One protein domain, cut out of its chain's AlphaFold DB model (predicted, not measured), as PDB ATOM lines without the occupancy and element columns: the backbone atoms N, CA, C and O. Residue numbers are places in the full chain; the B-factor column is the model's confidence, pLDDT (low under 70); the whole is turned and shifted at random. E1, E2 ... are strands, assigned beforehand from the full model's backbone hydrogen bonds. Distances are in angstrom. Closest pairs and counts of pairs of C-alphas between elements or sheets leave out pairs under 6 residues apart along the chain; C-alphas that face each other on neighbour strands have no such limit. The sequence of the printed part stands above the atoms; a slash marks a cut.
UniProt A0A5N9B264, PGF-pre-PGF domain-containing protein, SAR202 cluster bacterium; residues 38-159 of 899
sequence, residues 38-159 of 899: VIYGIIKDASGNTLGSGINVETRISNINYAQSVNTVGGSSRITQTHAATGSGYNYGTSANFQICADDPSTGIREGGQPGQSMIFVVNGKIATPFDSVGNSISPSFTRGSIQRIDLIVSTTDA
ATOM      1  N   VAL A  38      34.117   8.483 -21.632       93.00
ATOM      2  CA  VAL A  38      35.097   7.851 -22.526       93.00
ATOM      3  C   VAL A  38      34.650   6.433 -22.860       93.00
ATOM      4  O   VAL A  38      34.313   5.666 -21.957       93.00
ATOM      5  N   ILE A  39      34.685   6.059 -24.140       95.25
ATOM      6  CA  ILE A  39      34.333   4.702 -24.575       95.25
ATOM      7  C   ILE A  39      35.390   4.094 -25.496       95.25
ATOM      8  O   ILE A  39      36.060   4.796 -26.250       95.25
ATOM      9  N   TYR A  40      35.528   2.772 -25.454       95.94
ATOM     10  CA  TYR A  40      36.437   2.015 -26.319       95.94
ATOM     11  C   TYR A  40      35.957   0.571 -26.503       95.94
ATOM     12  O   TYR A  40      35.171   0.079 -25.697       95.94
ATOM     13  N   GLY A  41      36.446  -0.132 -27.526       95.44
ATOM     14  CA  GLY A  41      36.101  -1.545 -27.717       95.44
ATOM     15  C   GLY A  41      36.347  -2.081 -29.123       95.44
ATOM     16  O   GLY A  41      37.278  -1.657 -29.819       95.44
ATOM     17  N   ILE A  42      35.530  -3.062 -29.518       95.19
ATOM     18  CA  ILE A  42      35.601  -3.745 -30.817       95.19
ATOM     19  C   ILE A  42      34.333  -3.468 -31.626       95.19
ATOM     20  O   ILE A  42      33.237  -3.801 -31.188       95.19
ATOM     21  N   ILE A  43      34.481  -2.939 -32.840       96.81
ATOM     22  CA  ILE A  43      33.399  -2.810 -33.821       96.81
ATOM     23  C   ILE A  43      33.513  -3.920 -34.863       96.81
ATOM     24  O   ILE A  43      34.548  -4.037 -35.534       96.81
ATOM     25  N   LYS A  44      32.445  -4.704 -35.018       94.94
ATOM     26  CA  LYS A  44      32.326  -5.805 -35.979       94.94
ATOM     27  C   LYS A  44      31.231  -5.536 -37.008       94.94
ATOM     28  O   LYS A  44      30.240  -4.868 -36.713       94.94
ATOM     29  N   ASP A  45      31.398  -6.082 -38.206       92.44
ATOM     30  CA  ASP A  45      30.314  -6.187 -39.180       92.44
ATOM     31  C   ASP A  45      29.272  -7.242 -38.752       92.44
ATOM     32  O   ASP A  45      29.474  -8.010 -37.807       92.44
ATOM     33  N   ALA A  46      28.150  -7.309 -39.474       87.50
ATOM     34  CA  ALA A  46      27.091  -8.290 -39.226       87.50
ATOM     35  C   ALA A  46      27.535  -9.760 -39.416       87.50
ATOM     36  O   ALA A  46      26.817 -10.669 -39.007       87.50
ATOM     37  N   SER A  47      28.701 -10.006 -40.029       87.75
ATOM     38  CA  SER A  47      29.295 -11.341 -40.202       87.75
ATOM     39  C   SER A  47      30.286 -11.696 -39.084       87.75
ATOM     40  O   SER A  47      30.852 -12.788 -39.091       87.75
ATOM     41  N   GLY A  48      30.495 -10.794 -38.119       86.44
ATOM     42  CA  GLY A  48      31.392 -10.981 -36.980       86.44
ATOM     43  C   GLY A  48      32.850 -10.595 -37.240       86.44
ATOM     44  O   GLY A  48      33.678 -10.778 -36.342       86.44
ATOM     45  N   ASN A  49      33.182 -10.038 -38.409       91.19
ATOM     46  CA  ASN A  49      34.541  -9.589 -38.711       91.19
ATOM     47  C   ASN A  49      34.789  -8.197 -38.133       91.19
ATOM     48  O   ASN A  49      33.966  -7.295 -38.279       91.19
ATOM     49  N   THR A  50      35.951  -7.993 -37.517       91.25
ATOM     50  CA  THR A  50      36.380  -6.678 -37.028       91.25
ATOM     51  C   THR A  50      36.518  -5.691 -38.190       91.25
ATOM     52  O   THR A  50      37.178  -5.989 -39.186       91.25
ATOM     53  N   LEU A  51      35.925  -4.503 -38.063       92.19
ATOM     54  CA  LEU A  51      36.031  -3.458 -39.083       92.19
ATOM     55  C   LEU A  51      37.460  -2.904 -39.189       92.19
ATOM     56  O   LEU A  51      38.157  -2.753 -38.182       92.19
ATOM     57  N   GLY A  52      37.871  -2.566 -40.414       85.69
ATOM     58  CA  GLY A  52      39.151  -1.909 -40.702       85.69
ATOM     59  C   GLY A  52      39.220  -0.463 -40.193       85.69
ATOM     60  O   GLY A  52      38.244   0.068 -39.671       85.69
ATOM     61  N   SER A  53      40.379   0.182 -40.342       89.94
ATOM     62  CA  SER A  53      40.622   1.569 -39.911       89.94
ATOM     63  C   SER A  53      39.958   2.615 -40.813       89.94
ATOM     64  O   SER A  53      39.838   2.398 -42.017       89.94
ATOM     65  N   GLY A  54      39.647   3.789 -40.261       87.81
ATOM     66  CA  GLY A  54      39.138   4.953 -40.996       87.81
ATOM     67  C   GLY A  54      37.618   4.980 -41.172       87.81
ATOM     68  O   GLY A  54      37.110   5.783 -41.950       87.81
ATOM     69  N   ILE A  55      36.879   4.111 -40.478       93.44
ATOM     70  CA  ILE A  55      35.416   4.050 -40.555       93.44
ATOM     71  C   ILE A  55      34.815   5.004 -39.530       93.44
ATOM     72  O   ILE A  55      35.136   4.897 -38.351       93.44
ATOM     73  N   ASN A  56      33.938   5.914 -39.964       94.00
ATOM     74  CA  ASN A  56      33.282   6.881 -39.082       94.00
ATOM     75  C   ASN A  56      32.369   6.190 -38.062       94.00
ATOM     76  O   ASN A  56      31.571   5.318 -38.417       94.00
ATOM     77  N   VAL A  57      32.461   6.637 -36.816       96.00
ATOM     78  CA  VAL A  57      31.682   6.154 -35.676       96.00
ATOM     79  C   VAL A  57      31.084   7.364 -34.977       96.00
ATOM     80  O   VAL A  57      31.810   8.286 -34.631       96.00
ATOM     81  N   GLU A  58      29.782   7.363 -34.747       95.75
ATOM     82  CA  GLU A  58      29.054   8.427 -34.062       95.75
ATOM     83  C   GLU A  58      28.394   7.871 -32.801       95.75
ATOM     84  O   GLU A  58      27.922   6.728 -32.776       95.75
ATOM     85  N   THR A  59      28.300   8.713 -31.777       96.81
ATOM     86  CA  THR A  59      27.478   8.446 -30.596       96.81
ATOM     87  C   THR A  59      26.487   9.581 -30.458       96.81
ATOM     88  O   THR A  59      26.852  10.730 -30.195       96.81
ATOM     89  N   ARG A  60      25.222   9.254 -30.701       95.44
ATOM     90  CA  ARG A  60      24.130  10.210 -30.736       95.44
ATOM     91  C   ARG A  60      23.308  10.139 -29.461       95.44
ATOM     92  O   ARG A  60      22.951   9.051 -29.018       95.44
ATOM     93  N   ILE A  61      22.951  11.301 -28.930       93.62
ATOM     94  CA  ILE A  61      21.962  11.455 -27.860       93.62
ATOM     95  C   ILE A  61      20.879  12.376 -28.412       93.62
ATOM     96  O   ILE A  61      21.194  13.421 -28.984       93.62
ATOM     97  N   SER A  62      19.615  11.954 -28.346       87.31
ATOM     98  CA  SER A  62      18.497  12.645 -29.016       87.31
ATOM     99  C   SER A  62      18.770  12.933 -30.508       87.31
ATOM    100  O   SER A  62      18.422  13.985 -31.034       87.31
ATOM    101  N   ASN A  63      19.439  11.992 -31.190       90.31
ATOM    102  CA  ASN A  63      19.883  12.069 -32.592       90.31
ATOM    103  C   ASN A  63      20.930  13.166 -32.929       90.31
ATOM    104  O   ASN A  63      21.249  13.361 -34.104       90.31
ATOM    105  N   ILE A  64      21.529  13.828 -31.932       91.19
ATOM    106  CA  ILE A  64      22.664  14.756 -32.102       91.19
ATOM    107  C   ILE A  64      23.971  14.017 -31.796       91.19
ATOM    108  O   ILE A  64      24.076  13.376 -30.753       91.19
ATOM    109  N   ASN A  65      24.973  14.098 -32.680       94.38
ATOM    110  CA  ASN A  65      26.278  13.458 -32.472       94.38
ATOM    111  C   ASN A  65      27.154  14.254 -31.487       94.38
ATOM    112  O   ASN A  65      27.653  15.325 -31.842       94.38
ATOM    113  N   TYR A  66      27.393  13.692 -30.304       94.44
ATOM    114  CA  TYR A  66      28.268  14.257 -29.267       94.44
ATOM    115  C   TYR A  66      29.608  13.517 -29.152       94.44
ATOM    116  O   TYR A  66      30.359  13.737 -28.202       94.44
ATOM    117  N   ALA A  67      29.916  12.620 -30.094       94.00
ATOM    118  CA  ALA A  67      31.217  11.973 -30.143       94.00
ATOM    119  C   ALA A  67      32.300  12.946 -30.626       94.00
ATOM    120  O   ALA A  67      32.137  13.662 -31.618       94.00
ATOM    121  N   GLN A  68      33.433  12.922 -29.935       91.69
ATOM    122  CA  GLN A  68      34.645  13.634 -30.300       91.69
ATOM    123  C   GLN A  68      35.886  12.811 -29.955       91.69
ATOM    124  O   GLN A  68      35.881  11.955 -29.069       91.69
ATOM    125  N   SER A  69      36.979  13.110 -30.642       86.88
ATOM    126  CA  SER A  69      38.321  12.703 -30.250       86.88
ATOM    127  C   SER A  69      39.084  13.907 -29.728       86.88
ATOM    128  O   SER A  69      38.994  14.989 -30.301       86.88
ATOM    129  N   VAL A  70      39.821  13.733 -28.631       80.94
ATOM    130  CA  VAL A  70      40.637  14.796 -28.026       80.94
ATOM    131  C   VAL A  70      42.084  14.328 -27.950       80.94
ATOM    132  O   VAL A  70      42.353  13.237 -27.438       80.94
ATOM    133  N   ASN A  71      43.009  15.130 -28.476       73.06
ATOM    134  CA  ASN A  71      44.441  14.834 -28.460       73.06
ATOM    135  C   ASN A  71      45.109  15.249 -27.128       73.06
ATOM    136  O   ASN A  71      44.499  15.886 -26.271       73.06
ATOM    137  N   THR A  72      46.389  14.910 -26.952       64.06
ATOM    138  CA  THR A  72      47.149  15.155 -25.708       64.06
ATOM    139  C   THR A  72      47.409  16.629 -25.385       64.06
ATOM    140  O   THR A  72      47.831  16.930 -24.273       64.06
ATOM    141  N   VAL A  73      47.166  17.545 -26.328       64.62
ATOM    142  CA  VAL A  73      47.352  18.997 -26.159       64.62
ATOM    143  C   VAL A  73      46.025  19.758 -26.089       64.62
ATOM    144  O   VAL A  73      46.027  20.984 -26.101       64.62
ATOM    145  N   GLY A  74      44.895  19.050 -26.018       65.44
ATOM    146  CA  GLY A  74      43.578  19.668 -25.900       65.44
ATOM    147  C   GLY A  74      42.955  20.136 -27.226       65.44
ATOM    148  O   GLY A  74      42.071  20.981 -27.226       65.44
ATOM    149  N   GLY A  75      43.370  19.604 -28.374       69.50
ATOM    150  CA  GLY A  75      42.635  19.775 -29.633       69.50
ATOM    151  C   GLY A  75      41.541  18.716 -29.776       69.50
ATOM    152  O   GLY A  75      41.843  17.526 -29.657       69.50
ATOM    153  N   SER A  76      40.299  19.129 -30.047       77.25
ATOM    154  CA  SER A  76      39.170  18.227 -30.307       77.25
ATOM    155  C   SER A  76      38.831  18.110 -31.799       77.25
ATOM    156  O   SER A  76      39.034  19.032 -32.588       77.25
ATOM    157  N   SER A  77      38.312  16.951 -32.199       82.81
ATOM    158  CA  SER A  77      37.778  16.679 -33.535       82.81
ATOM    159  C   SER A  77      36.485  15.883 -33.416       82.81
ATOM    160  O   SER A  77      36.467  14.814 -32.807       82.81
ATOM    161  N   ARG A  78      35.413  16.358 -34.060       83.50
ATOM    162  CA  ARG A  78      34.131  15.632 -34.167       83.50
ATOM    163  C   ARG A  78      34.168  14.477 -35.175       83.50
ATOM    164  O   ARG A  78      33.169  13.793 -35.373       83.50
ATOM    165  N   ILE A  79      35.312  14.261 -35.827       82.12
ATOM    166  CA  ILE A  79      35.557  13.090 -36.666       82.12
ATOM    167  C   ILE A  79      36.156  12.004 -35.777       82.12
ATOM    168  O   ILE A  79      37.331  12.055 -35.410       82.12
ATOM    169  N   THR A  80      35.336  11.017 -35.445       92.06
ATOM    170  CA  THR A  80      35.719   9.820 -34.699       92.06
ATOM    171  C   THR A  80      35.700   8.616 -35.631       92.06
ATOM    172  O   THR A  80      34.688   8.327 -36.268       92.06
ATOM    173  N   GLN A  81      36.838   7.930 -35.747       92.94
ATOM    174  CA  GLN A  81      37.025   6.817 -36.677       92.94
ATOM    175  C   GLN A  81      37.617   5.586 -35.993       92.94
ATOM    176  O   GLN A  81      38.334   5.694 -34.995       92.94
ATOM    177  N   THR A  82      37.357   4.413 -36.565       93.31
ATOM    178  CA  THR A  82      38.095   3.193 -36.229       93.31
ATOM    179  C   THR A  82      39.577   3.326 -36.592       93.31
ATOM    180  O   THR A  82      39.969   4.071 -37.490       93.31
ATOM    181  N   HIS A  83      40.422   2.544 -35.935       90.06
ATOM    182  CA  HIS A  83      41.847   2.404 -36.229       90.06
ATOM    183  C   HIS A  83      42.206   0.923 -36.413       90.06
ATOM    184  O   HIS A  83      41.361   0.042 -36.259       90.06
ATOM    185  N   ALA A  84      43.459   0.628 -36.772       87.62
ATOM    186  CA  ALA A  84      43.921  -0.756 -36.856       87.62
ATOM    187  C   ALA A  84      43.751  -1.454 -35.496       87.62
ATOM    188  O   ALA A  84      43.958  -0.829 -34.451       87.62
ATOM    189  N   ALA A  85      43.361  -2.731 -35.507       86.38
ATOM    190  CA  ALA A  85      43.168  -3.486 -34.277       86.38
ATOM    191  C   ALA A  85      44.474  -3.538 -33.464       86.38
ATOM    192  O   ALA A  85      45.539  -3.862 -33.991       86.38
ATOM    193  N   THR A  86      44.384  -3.202 -32.180       86.69
ATOM    194  CA  THR A  86      45.508  -3.291 -31.237       86.69
ATOM    195  C   THR A  86      45.852  -4.752 -30.919       86.69
ATOM    196  O   THR A  86      45.115  -5.668 -31.283       86.69
ATOM    197  N   GLY A  87      46.936  -4.992 -30.168       74.38
ATOM    198  CA  GLY A  87      47.287  -6.338 -29.684       74.38
ATOM    199  C   GLY A  87      46.192  -7.016 -28.842       74.38
ATOM    200  O   GLY A  87      46.174  -8.238 -28.745       74.38
ATOM    201  N   SER A  88      45.253  -6.239 -28.289       78.31
ATOM    202  CA  SER A  88      44.073  -6.717 -27.551       78.31
ATOM    203  C   SER A  88      42.798  -6.806 -28.409       78.31
ATOM    204  O   SER A  88      41.731  -7.109 -27.885       78.31
ATOM    205  N   GLY A  89      42.881  -6.534 -29.717       84.62
ATOM    206  CA  GLY A  89      41.765  -6.627 -30.666       84.62
ATOM    207  C   GLY A  89      40.877  -5.381 -30.779       84.62
ATOM    208  O   GLY A  89      40.001  -5.352 -31.641       84.62
ATOM    209  N   TYR A  90      41.099  -4.342 -29.966       93.00
ATOM    210  CA  TYR A  90      40.316  -3.098 -30.010       93.00
ATOM    211  C   TYR A  90      40.624  -2.286 -31.262       93.00
ATOM    212  O   TYR A  90      41.794  -2.014 -31.542       93.00
ATOM    213  N   ASN A  91      39.586  -1.869 -31.983       93.00
ATOM    214  CA  ASN A  91      39.691  -1.087 -33.217       93.00
ATOM    215  C   ASN A  91      39.025   0.297 -33.112       93.00
ATOM    216  O   ASN A  91      38.928   0.989 -34.122       93.00
ATOM    217  N   TYR A  92      38.591   0.725 -31.920       94.62
ATOM    218  CA  TYR A  92      38.199   2.113 -31.662       94.62
ATOM    219  C   TYR A  92      38.438   2.526 -30.197       94.62
ATOM    220  O   TYR A  92      38.548   1.675 -29.311       94.62
ATOM    221  N   GLY A  93      38.553   3.836 -29.948       87.69
ATOM    222  CA  GLY A  93      38.652   4.433 -28.607       87.69
ATOM    223  C   GLY A  93      39.969   4.220 -27.851       87.69
ATOM    224  O   GLY A  93      40.110   4.730 -26.744       87.69
ATOM    225  N   THR A  94      40.945   3.495 -28.419       82.69
ATOM    226  CA  THR A  94      42.224   3.180 -27.741       82.69
ATOM    227  C   THR A  94      43.447   3.842 -28.373       82.69
ATOM    228  O   THR A  94      44.327   4.293 -27.648       82.69
ATOM    229  N   SER A  95      43.519   3.934 -29.708       75.00
ATOM    230  CA  SER A  95      44.611   4.656 -30.401       75.00
ATOM    231  C   SER A  95      44.256   6.115 -30.684       75.00
ATOM    232  O   SER A  95      45.122   6.984 -30.689       75.00
ATOM    233  N   ALA A  96      42.969   6.377 -30.904       77.12
ATOM    234  CA  ALA A  96      42.389   7.705 -30.905       77.12
ATOM    235  C   ALA A  96      41.357   7.727 -29.783       77.12
ATOM    236  O   ALA A  96      40.463   6.880 -29.745       77.12
ATOM    237  N   ASN A  97      41.529   8.667 -28.860       82.75
ATOM    238  CA  ASN A  97      40.597   8.906 -27.773       82.75
ATOM    239  C   ASN A  97      39.179   9.071 -28.340       82.75
ATOM    240  O   ASN A  97      39.003   9.797 -29.318       82.75
ATOM    241  N   PHE A  98      38.191   8.400 -27.754       93.31
ATOM    242  CA  PHE A  98      36.791   8.530 -28.140       93.31
ATOM    243  C   PHE A  98      35.991   8.915 -26.903       93.31
ATOM    244  O   PHE A  98      35.901   8.155 -25.936       93.31
ATOM    245  N   GLN A  99      35.412  10.106 -26.941       93.06
ATOM    246  CA  GLN A  99      34.704  10.696 -25.820       93.06
ATOM    247  C   GLN A  99      33.362  11.244 -26.270       93.06
ATOM    248  O   GLN A  99      33.244  11.805 -27.356       93.06
ATOM    249  N   ILE A 100      32.372  11.136 -25.400       94.38
ATOM    250  CA  ILE A 100      31.113  11.846 -25.511       94.38
ATOM    251  C   ILE A 100      31.230  13.068 -24.603       94.38
ATOM    252  O   ILE A 100      31.469  12.922 -23.399       94.38
ATOM    253  N   CYS A 101      31.124  14.266 -25.176       91.06
ATOM    254  CA  CYS A 101      31.196  15.502 -24.399       91.06
ATOM    255  C   CYS A 101      30.051  15.564 -23.373       91.06
ATOM    256  O   CYS A 101      28.932  15.133 -23.652       91.06
ATOM    257  N   ALA A 102      30.352  16.052 -22.168       89.69
ATOM    258  CA  ALA A 102      29.366  16.244 -21.113       89.69
ATOM    259  C   ALA A 102      28.731  17.625 -21.243       89.69
ATOM    260  O   ALA A 102      29.428  18.601 -21.504       89.69
ATOM    261  N   ASP A 103      27.423  17.684 -21.025       86.75
ATOM    262  CA  ASP A 103      26.700  18.945 -20.938       86.75
ATOM    263  C   ASP A 103      27.181  19.743 -19.718       86.75
ATOM    264  O   ASP A 103      27.328  19.167 -18.620       86.75
ATOM    265  N   ASP A 104      27.429  21.042 -19.908       78.06
ATOM    266  CA  ASP A 104      27.654  21.979 -18.813       78.06
ATOM    267  C   ASP A 104      26.410  22.852 -18.607       78.06
ATOM    268  O   ASP A 104      26.205  23.819 -19.331       78.06
ATOM    269  N   PRO A 105      25.597  22.588 -17.572       67.62
ATOM    270  CA  PRO A 105      24.364  23.339 -17.339       67.62
ATOM    271  C   PRO A 105      24.572  24.847 -17.121       67.62
ATOM    272  O   PRO A 105      23.605  25.602 -17.115       67.62
ATOM    273  N   SER A 106      25.815  25.294 -16.892       64.88
ATOM    274  CA  SER A 106      26.146  26.698 -16.640       64.88
ATOM    275  C   SER A 106      26.166  27.584 -17.894       64.88
ATOM    276  O   SER A 106      26.105  28.807 -17.771       64.88
ATOM    277  N   THR A 107      26.225  26.987 -19.087       61.59
ATOM    278  CA  THR A 107      26.363  27.696 -20.371       61.59
ATOM    279  C   THR A 107      25.016  28.080 -20.988       61.59
ATOM    280  O   THR A 107      24.957  28.951 -21.853       61.59
ATOM    281  N   GLY A 108      23.918  27.462 -20.532       63.56
ATOM    282  CA  GLY A 108      22.565  27.696 -21.048       63.56
ATOM    283  C   GLY A 108      22.315  27.147 -22.459       63.56
ATOM    284  O   GLY A 108      21.216  27.315 -22.985       63.56
ATOM    285  N   ILE A 109      23.300  26.480 -23.068       72.81
ATOM    286  CA  ILE A 109      23.204  25.811 -24.371       72.81
ATOM    287  C   ILE A 109      23.588  24.339 -24.209       72.81
ATOM    288  O   ILE A 109      24.451  24.006 -23.407       72.81
ATOM    289  N   ARG A 110      22.937  23.430 -24.948       80.88
ATOM    290  CA  ARG A 110      23.209  21.990 -24.812       80.88
ATOM    291  C   ARG A 110      24.430  21.593 -25.629       80.88
ATOM    292  O   ARG A 110      24.345  21.422 -26.849       80.88
ATOM    293  N   GLU A 111      25.541  21.368 -24.945       84.44
ATOM    294  CA  GLU A 111      26.825  21.088 -25.595       84.44
ATOM    295  C   GLU A 111      27.220  19.617 -25.503       84.44
ATOM    296  O   GLU A 111      28.136  19.185 -26.201       84.44
ATOM    297  N   GLY A 112      26.529  18.819 -24.686       89.88
ATOM    298  CA  GLY A 112      26.868  17.415 -24.482       89.88
ATOM    299  C   GLY A 112      25.728  16.532 -23.977       89.88
ATOM    300  O   GLY A 112      24.549  16.897 -23.961       89.88
ATOM    301  N   GLY A 113      26.105  15.321 -23.569       88.88
ATOM    302  CA  GLY A 113      25.223  14.373 -22.900       88.88
ATOM    303  C   GLY A 113      25.000  14.731 -21.433       88.88
ATOM    304  O   GLY A 113      25.920  15.170 -20.736       88.88
ATOM    305  N   GLN A 114      23.781  14.504 -20.951       89.94
ATOM    306  CA  GLN A 114      23.441  14.550 -19.530       89.94
ATOM    307  C   GLN A 114      23.370  13.127 -18.961       89.94
ATOM    308  O   GLN A 114      23.007  12.201 -19.698       89.94
ATOM    309  N   PRO A 115      23.739  12.915 -17.680       90.44
ATOM    310  CA  PRO A 115      23.688  11.596 -17.056       90.44
ATOM    311  C   PRO A 115      22.334  10.902 -17.246       90.44
ATOM    312  O   PRO A 115      21.291  11.529 -17.098       90.44
ATOM    313  N   GLY A 116      22.349   9.616 -17.594       83.62
ATOM    314  CA  GLY A 116      21.142   8.808 -17.792       83.62
ATOM    315  C   GLY A 116      20.562   8.828 -19.211       83.62
ATOM    316  O   GLY A 116      19.760   7.956 -19.536       83.62
ATOM    317  N   GLN A 117      20.997   9.730 -20.098       92.62
ATOM    318  CA  GLN A 117      20.481   9.765 -21.471       92.62
ATOM    319  C   GLN A 117      20.980   8.584 -22.315       92.62
ATOM    320  O   GLN A 117      22.177   8.302 -22.359       92.62
ATOM    321  N   SER A 118      20.069   7.918 -23.025       92.19
ATOM    322  CA  SER A 118      20.393   6.778 -23.887       92.19
ATOM    323  C   SER A 118      21.321   7.167 -25.038       92.19
ATOM    324  O   SER A 118      21.087   8.157 -25.739       92.19
ATOM    325  N   MET A 119      22.343   6.345 -25.269       95.88
ATOM    326  CA  MET A 119      23.282   6.519 -26.374       95.88
ATOM    327  C   MET A 119      22.904   5.629 -27.560       95.88
ATOM    328  O   MET A 119      22.694   4.425 -27.415       95.88
ATOM    329  N   ILE A 120      22.863   6.223 -28.750       94.56
ATOM    330  CA  ILE A 120      22.653   5.528 -30.024       94.56
ATOM    331  C   ILE A 120      23.976   5.515 -30.786       94.56
ATOM    332  O   ILE A 120      24.591   6.564 -30.980       94.56
ATOM    333  N   PHE A 121      24.402   4.348 -31.261       97.31
ATOM    334  CA  PHE A 121      25.642   4.204 -32.020       97.31
ATOM    335  C   PHE A 121      25.351   4.092 -33.508       97.31
ATOM    336  O   PHE A 121      24.492   3.316 -33.930       97.31
ATOM    337  N   VAL A 122      26.088   4.861 -34.306       96.50
ATOM    338  CA  VAL A 122      26.000   4.815 -35.768       96.50
ATOM    339  C   VAL A 122      27.398   4.626 -36.333       96.50
ATOM    340  O   VAL A 122      28.311   5.372 -36.003       96.50
ATOM    341  N   VAL A 123      27.577   3.624 -37.187       96.50
ATOM    342  CA  VAL A 123      28.855   3.308 -37.829       96.50
ATOM    343  C   VAL A 123      28.654   3.362 -39.335       96.50
ATOM    344  O   VAL A 123      27.840   2.626 -39.887       96.50
ATOM    345  N   ASN A 124      29.381   4.259 -40.002       94.06
ATOM    346  CA  ASN A 124      29.281   4.497 -41.445       94.06
ATOM    347  C   ASN A 124      27.833   4.694 -41.953       94.06
ATOM    348  O   ASN A 124      27.439   4.134 -42.974       94.06
ATOM    349  N   GLY A 125      27.020   5.440 -41.198       91.00
ATOM    350  CA  GLY A 125      25.616   5.704 -41.532       91.00
ATOM    351  C   GLY A 125      24.632   4.575 -41.202       91.00
ATOM    352  O   GLY A 125      23.446   4.728 -41.478       91.00
ATOM    353  N   LYS A 126      25.077   3.471 -40.588       92.81
ATOM    354  CA  LYS A 126      24.220   2.354 -40.154       92.81
ATOM    355  C   LYS A 126      24.134   2.260 -38.637       92.81
ATOM    356  O   LYS A 126      25.104   2.558 -37.947       92.81
ATOM    357  N   ILE A 127      22.989   1.833 -38.110       92.94
ATOM    358  CA  ILE A 127      22.804   1.631 -36.664       92.94
ATOM    359  C   ILE A 127      23.732   0.505 -36.188       92.94
ATOM    360  O   ILE A 127      23.870  -0.511 -36.866       92.94
ATOM    361  N   ALA A 128      24.350   0.664 -35.020       97.00
ATOM    362  CA  ALA A 128      25.136  -0.379 -34.374       97.00
ATOM    363  C   ALA A 128      24.559  -0.736 -32.999       97.00
ATOM    364  O   ALA A 128      24.181   0.143 -32.223       97.00
ATOM    365  N   THR A 129      24.505  -2.033 -32.702       96.56
ATOM    366  CA  THR A 129      24.010  -2.552 -31.423       96.56
ATOM    367  C   THR A 129      25.171  -2.695 -30.438       96.56
ATOM    368  O   THR A 129      26.181  -3.304 -30.809       96.56
ATOM    369  N   PRO A 130      25.058  -2.159 -29.210       97.25
ATOM    370  CA  PRO A 130      26.117  -2.236 -28.215       97.25
ATOM    371  C   PRO A 130      26.043  -3.495 -27.343       97.25
ATOM    372  O   PRO A 130      24.967  -3.964 -26.971       97.25
ATOM    373  N   PHE A 131      27.218  -4.007 -26.989       95.56
ATOM    374  CA  PHE A 131      27.441  -5.195 -26.174       95.56
ATOM    375  C   PHE A 131      28.474  -4.919 -25.076       95.56
ATOM    376  O   PHE A 131      29.374  -4.093 -25.245       95.56
ATOM    377  N   ASP A 132      28.358  -5.616 -23.949       92.06
ATOM    378  CA  ASP A 132      29.369  -5.593 -22.891       92.06
ATOM    379  C   ASP A 132      30.595  -6.468 -23.233       92.06
ATOM    380  O   ASP A 132      30.659  -7.145 -24.261       92.06
ATOM    381  N   SER A 133      31.588  -6.488 -22.338       86.00
ATOM    382  CA  SER A 133      32.824  -7.266 -22.525       86.00
ATOM    383  C   SER A 133      32.646  -8.794 -22.553       86.00
ATOM    384  O   SER A 133      33.594  -9.495 -22.919       86.00
ATOM    385  N   VAL A 134      31.469  -9.299 -22.163       87.69
ATOM    386  CA  VAL A 134      31.111 -10.727 -22.093       87.69
ATOM    387  C   VAL A 134      30.210 -11.131 -23.274       87.69
ATOM    388  O   VAL A 134      30.037 -12.319 -23.539       87.69
ATOM    389  N   GLY A 135      29.699 -10.158 -24.039       86.38
ATOM    390  CA  GLY A 135      28.878 -10.369 -25.230       86.38
ATOM    391  C   GLY A 135      27.371 -10.256 -24.995       86.38
ATOM    392  O   GLY A 135      26.604 -10.685 -25.856       86.38
ATOM    393  N   ASN A 136      26.923  -9.682 -23.873       90.62
ATOM    394  CA  ASN A 136      25.501  -9.397 -23.653       90.62
ATOM    395  C   ASN A 136      25.112  -8.079 -24.324       90.62
ATOM    396  O   ASN A 136      25.849  -7.100 -24.220       90.62
ATOM    397  N   SER A 137      23.948  -8.037 -24.981       93.12
ATOM    398  CA  SER A 137      23.402  -6.785 -25.519       93.12
ATOM    399  C   SER A 137      23.082  -5.834 -24.371       93.12
ATOM    400  O   SER A 137      22.461  -6.234 -23.387       93.12
ATOM    401  N   ILE A 138      23.464  -4.570 -24.520       93.44
ATOM    402  CA  ILE A 138      23.249  -3.524 -23.517       93.44
ATOM    403  C   ILE A 138      22.527  -2.323 -24.135       93.44
ATOM    404  O   ILE A 138      22.448  -2.194 -25.351       93.44
ATOM    405  N   SER A 139      22.015  -1.434 -23.287       92.25
ATOM    406  CA  SER A 139      21.466  -0.128 -23.678       92.25
ATOM    407  C   SER A 139      22.168   0.943 -22.844       92.25
ATOM    408  O   SER A 139      21.647   1.346 -21.806       92.25
ATOM    409  N   PRO A 140      23.402   1.328 -23.206       91.88
ATOM    410  CA  PRO A 140      24.225   2.169 -22.354       91.88
ATOM    411  C   PRO A 140      23.678   3.600 -22.326       91.88
ATOM    412  O   PRO A 140      23.306   4.173 -23.355       91.88
ATOM    413  N   SER A 141      23.659   4.182 -21.132       94.00
ATOM    414  CA  SER A 141      23.346   5.587 -20.909       94.00
ATOM    415  C   SER A 141      24.623   6.402 -20.717       94.00
ATOM    416  O   SER A 141      25.689   5.886 -20.368       94.00
ATOM    417  N   PHE A 142      24.537   7.695 -20.995       94.25
ATOM    418  CA  PHE A 142      25.627   8.618 -20.747       94.25
ATOM    419  C   PHE A 142      25.881   8.743 -19.237       94.25
ATOM    420  O   PHE A 142      24.945   8.963 -18.474       94.25
ATOM    421  N   THR A 143      27.144   8.670 -18.811       91.50
ATOM    422  CA  THR A 143      27.558   8.845 -17.413       91.50
ATOM    423  C   THR A 143      28.793   9.738 -17.376       91.50
ATOM    424  O   THR A 143      29.810   9.441 -18.005       91.50
ATOM    425  N   ARG A 144      28.715  10.848 -16.640       88.00
ATOM    426  CA  ARG A 144      29.797  11.837 -16.553       88.00
ATOM    427  C   ARG A 144      31.052  11.210 -15.929       88.00
ATOM    428  O   ARG A 144      30.959  10.571 -14.887       88.00
ATOM    429  N   GLY A 145      32.215  11.403 -16.554       82.06
ATOM    430  CA  GLY A 145      33.503  10.888 -16.062       82.06
ATOM    431  C   GLY A 145      33.678   9.366 -16.145       82.06
ATOM    432  O   GLY A 145      34.681   8.847 -15.664       82.06
ATOM    433  N   SER A 146      32.726   8.648 -16.746       86.19
ATOM    434  CA  SER A 146      32.817   7.198 -16.920       86.19
ATOM    435  C   SER A 146      33.839   6.831 -17.998       86.19
ATOM    436  O   SER A 146      34.005   7.547 -18.986       86.19
ATOM    437  N   ILE A 147      34.499   5.687 -17.817       89.44
ATOM    438  CA  ILE A 147      35.317   5.027 -18.833       89.44
ATOM    439  C   ILE A 147      34.729   3.631 -19.034       89.44
ATOM    440  O   ILE A 147      34.817   2.790 -18.140       89.44
ATOM    441  N   GLN A 148      34.134   3.372 -20.197       92.19
ATOM    442  CA  GLN A 148      33.380   2.144 -20.442       92.19
ATOM    443  C   GLN A 148      33.883   1.397 -21.681       92.19
ATOM    444  O   GLN A 148      34.076   1.983 -22.746       92.19
ATOM    445  N   ARG A 149      34.041   0.070 -21.564       94.94
ATOM    446  CA  ARG A 149      34.195  -0.790 -22.741       94.94
ATOM    447  C   ARG A 149      32.823  -1.111 -23.330       94.94
ATOM    448  O   ARG A 149      31.983  -1.668 -22.627       94.94
ATOM    449  N   ILE A 150      32.637  -0.813 -24.611       96.50
ATOM    450  CA  ILE A 150      31.431  -1.140 -25.374       96.50
ATOM    451  C   ILE A 150      31.885  -1.812 -26.671       96.50
ATOM    452  O   ILE A 150      32.692  -1.263 -27.408       96.50
ATOM    453  N   ASP A 151      31.398  -3.011 -26.960       96.69
ATOM    454  CA  ASP A 151      31.621  -3.642 -28.261       96.69
ATOM    455  C   ASP A 151      30.400  -3.365 -29.153       96.69
ATOM    456  O   ASP A 151      29.270  -3.337 -28.678       96.69
ATOM    457  N   LEU A 152      30.605  -3.113 -30.446       97.44
ATOM    458  CA  LEU A 152      29.549  -2.711 -31.376       97.44
ATOM    459  C   LEU A 152      29.422  -3.726 -32.515       97.44
ATOM    460  O   LEU A 152      30.418  -4.100 -33.134       97.44
ATOM    461  N   ILE A 153      28.194  -4.126 -32.845       96.31
ATOM    462  CA  ILE A 153      27.898  -4.903 -34.058       96.31
ATOM    463  C   ILE A 153      27.066  -4.036 -34.997       96.31
ATOM    464  O   ILE A 153      25.973  -3.595 -34.638       96.31
ATOM    465  N   VAL A 154      27.587  -3.774 -36.196       95.81
ATOM    466  CA  VAL A 154      26.910  -2.936 -37.196       95.81
ATOM    467  C   VAL A 154      25.740  -3.697 -37.814       95.81
ATOM    468  O   VAL A 154      25.912  -4.787 -38.362       95.81
ATOM    469  N   SER A 155      24.550  -3.105 -37.737       90.19
ATOM    470  CA  SER A 155      23.328  -3.610 -38.364       90.19
ATOM    471  C   SER A 155      23.322  -3.342 -39.873       90.19
ATOM    472  O   SER A 155      24.114  -2.566 -40.403       90.19
ATOM    473  N   THR A 156      22.383  -3.953 -40.594       86.12
ATOM    474  CA  THR A 156      22.088  -3.606 -41.991       86.12
ATOM    475  C   THR A 156      21.216  -2.351 -42.120       86.12
ATOM    476  O   THR A 156      21.172  -1.772 -43.207       86.12
ATOM    477  N   THR A 157      20.580  -1.907 -41.029       90.19
ATOM    478  CA  THR A 157      19.665  -0.755 -40.964       90.19
ATOM    479  C   THR A 157      20.394   0.582 -41.091       90.19
ATOM    480  O   THR A 157      21.299   0.873 -40.306       90.19
ATOM    481  N   ASP A 158      19.963   1.420 -42.034       92.44
ATOM    482  CA  ASP A 158      20.461   2.791 -42.164       92.44
ATOM    483  C   ASP A 158      19.927   3.671 -41.023       92.44
ATOM    484  O   ASP A 158      18.769   3.565 -40.614       92.44
ATOM    485  N   ALA A 159      20.787   4.530 -40.484       91.06
ATOM    486  CA  ALA A 159      20.414   5.484 -39.451       91.06
ATOM    487  C   ALA A 159      19.689   6.693 -40.063       91.06
ATOM    488  O   ALA A 159      19.955   7.089 -41.198       91.06
TER     489      ALA A 159
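What this domain is: This is residues 38 to 159 of the 899 residues of the protein "PGF-pre-PGF domain-containing protein" of SAR202 cluster bacterium (UniProt A0A5N9B264). With little regular structure, this loop-rich domain has a strongly twisted antiparallel sheet, E2 E4 E5 E7, and a small parallel pair, E1 and E6, reached where E6 runs on into E7. Its 122 printed residues have no named helix and seven strands, E1 to E7, holding 33 residues: all strand. It is compact, radius of gyration of the C-alphas 13.8 A, spanning 44 by 31 by 25 A.

How they stand to each other: E1, residues 38 to 40, is parallel to E6, residues 147 to 149, with N 148 to O 38 2.9 A. E2, residues 57 to 61, is antiparallel to E4, residues 120 to 123, with N 58 to O 122 2.8 A. E3, residues 67 to 70, pairs with no named strand. E4 and E5, residues 126 to 131, form a hairpin, with N 128 to O 121 2.9 A. E5 is antiparallel to E7, residues 151 to 158, with N 131 to O 151 2.7 A.

Where its parts are: E1 begins at C-alpha 38 (35.097, 7.851, -22.526). E5 is 16.2 A long. E7, 19.0 A, bends by 59 degrees at residue 155, ending at C-alpha 158 (20.461, 2.791, -42.164).

The domain as a whole: The printed part has no cut. Links E1 to E2, E3 to E4 and E5 to E6 are long. Residues 72 to 75 and 105 to 108 have pLDDT under 70.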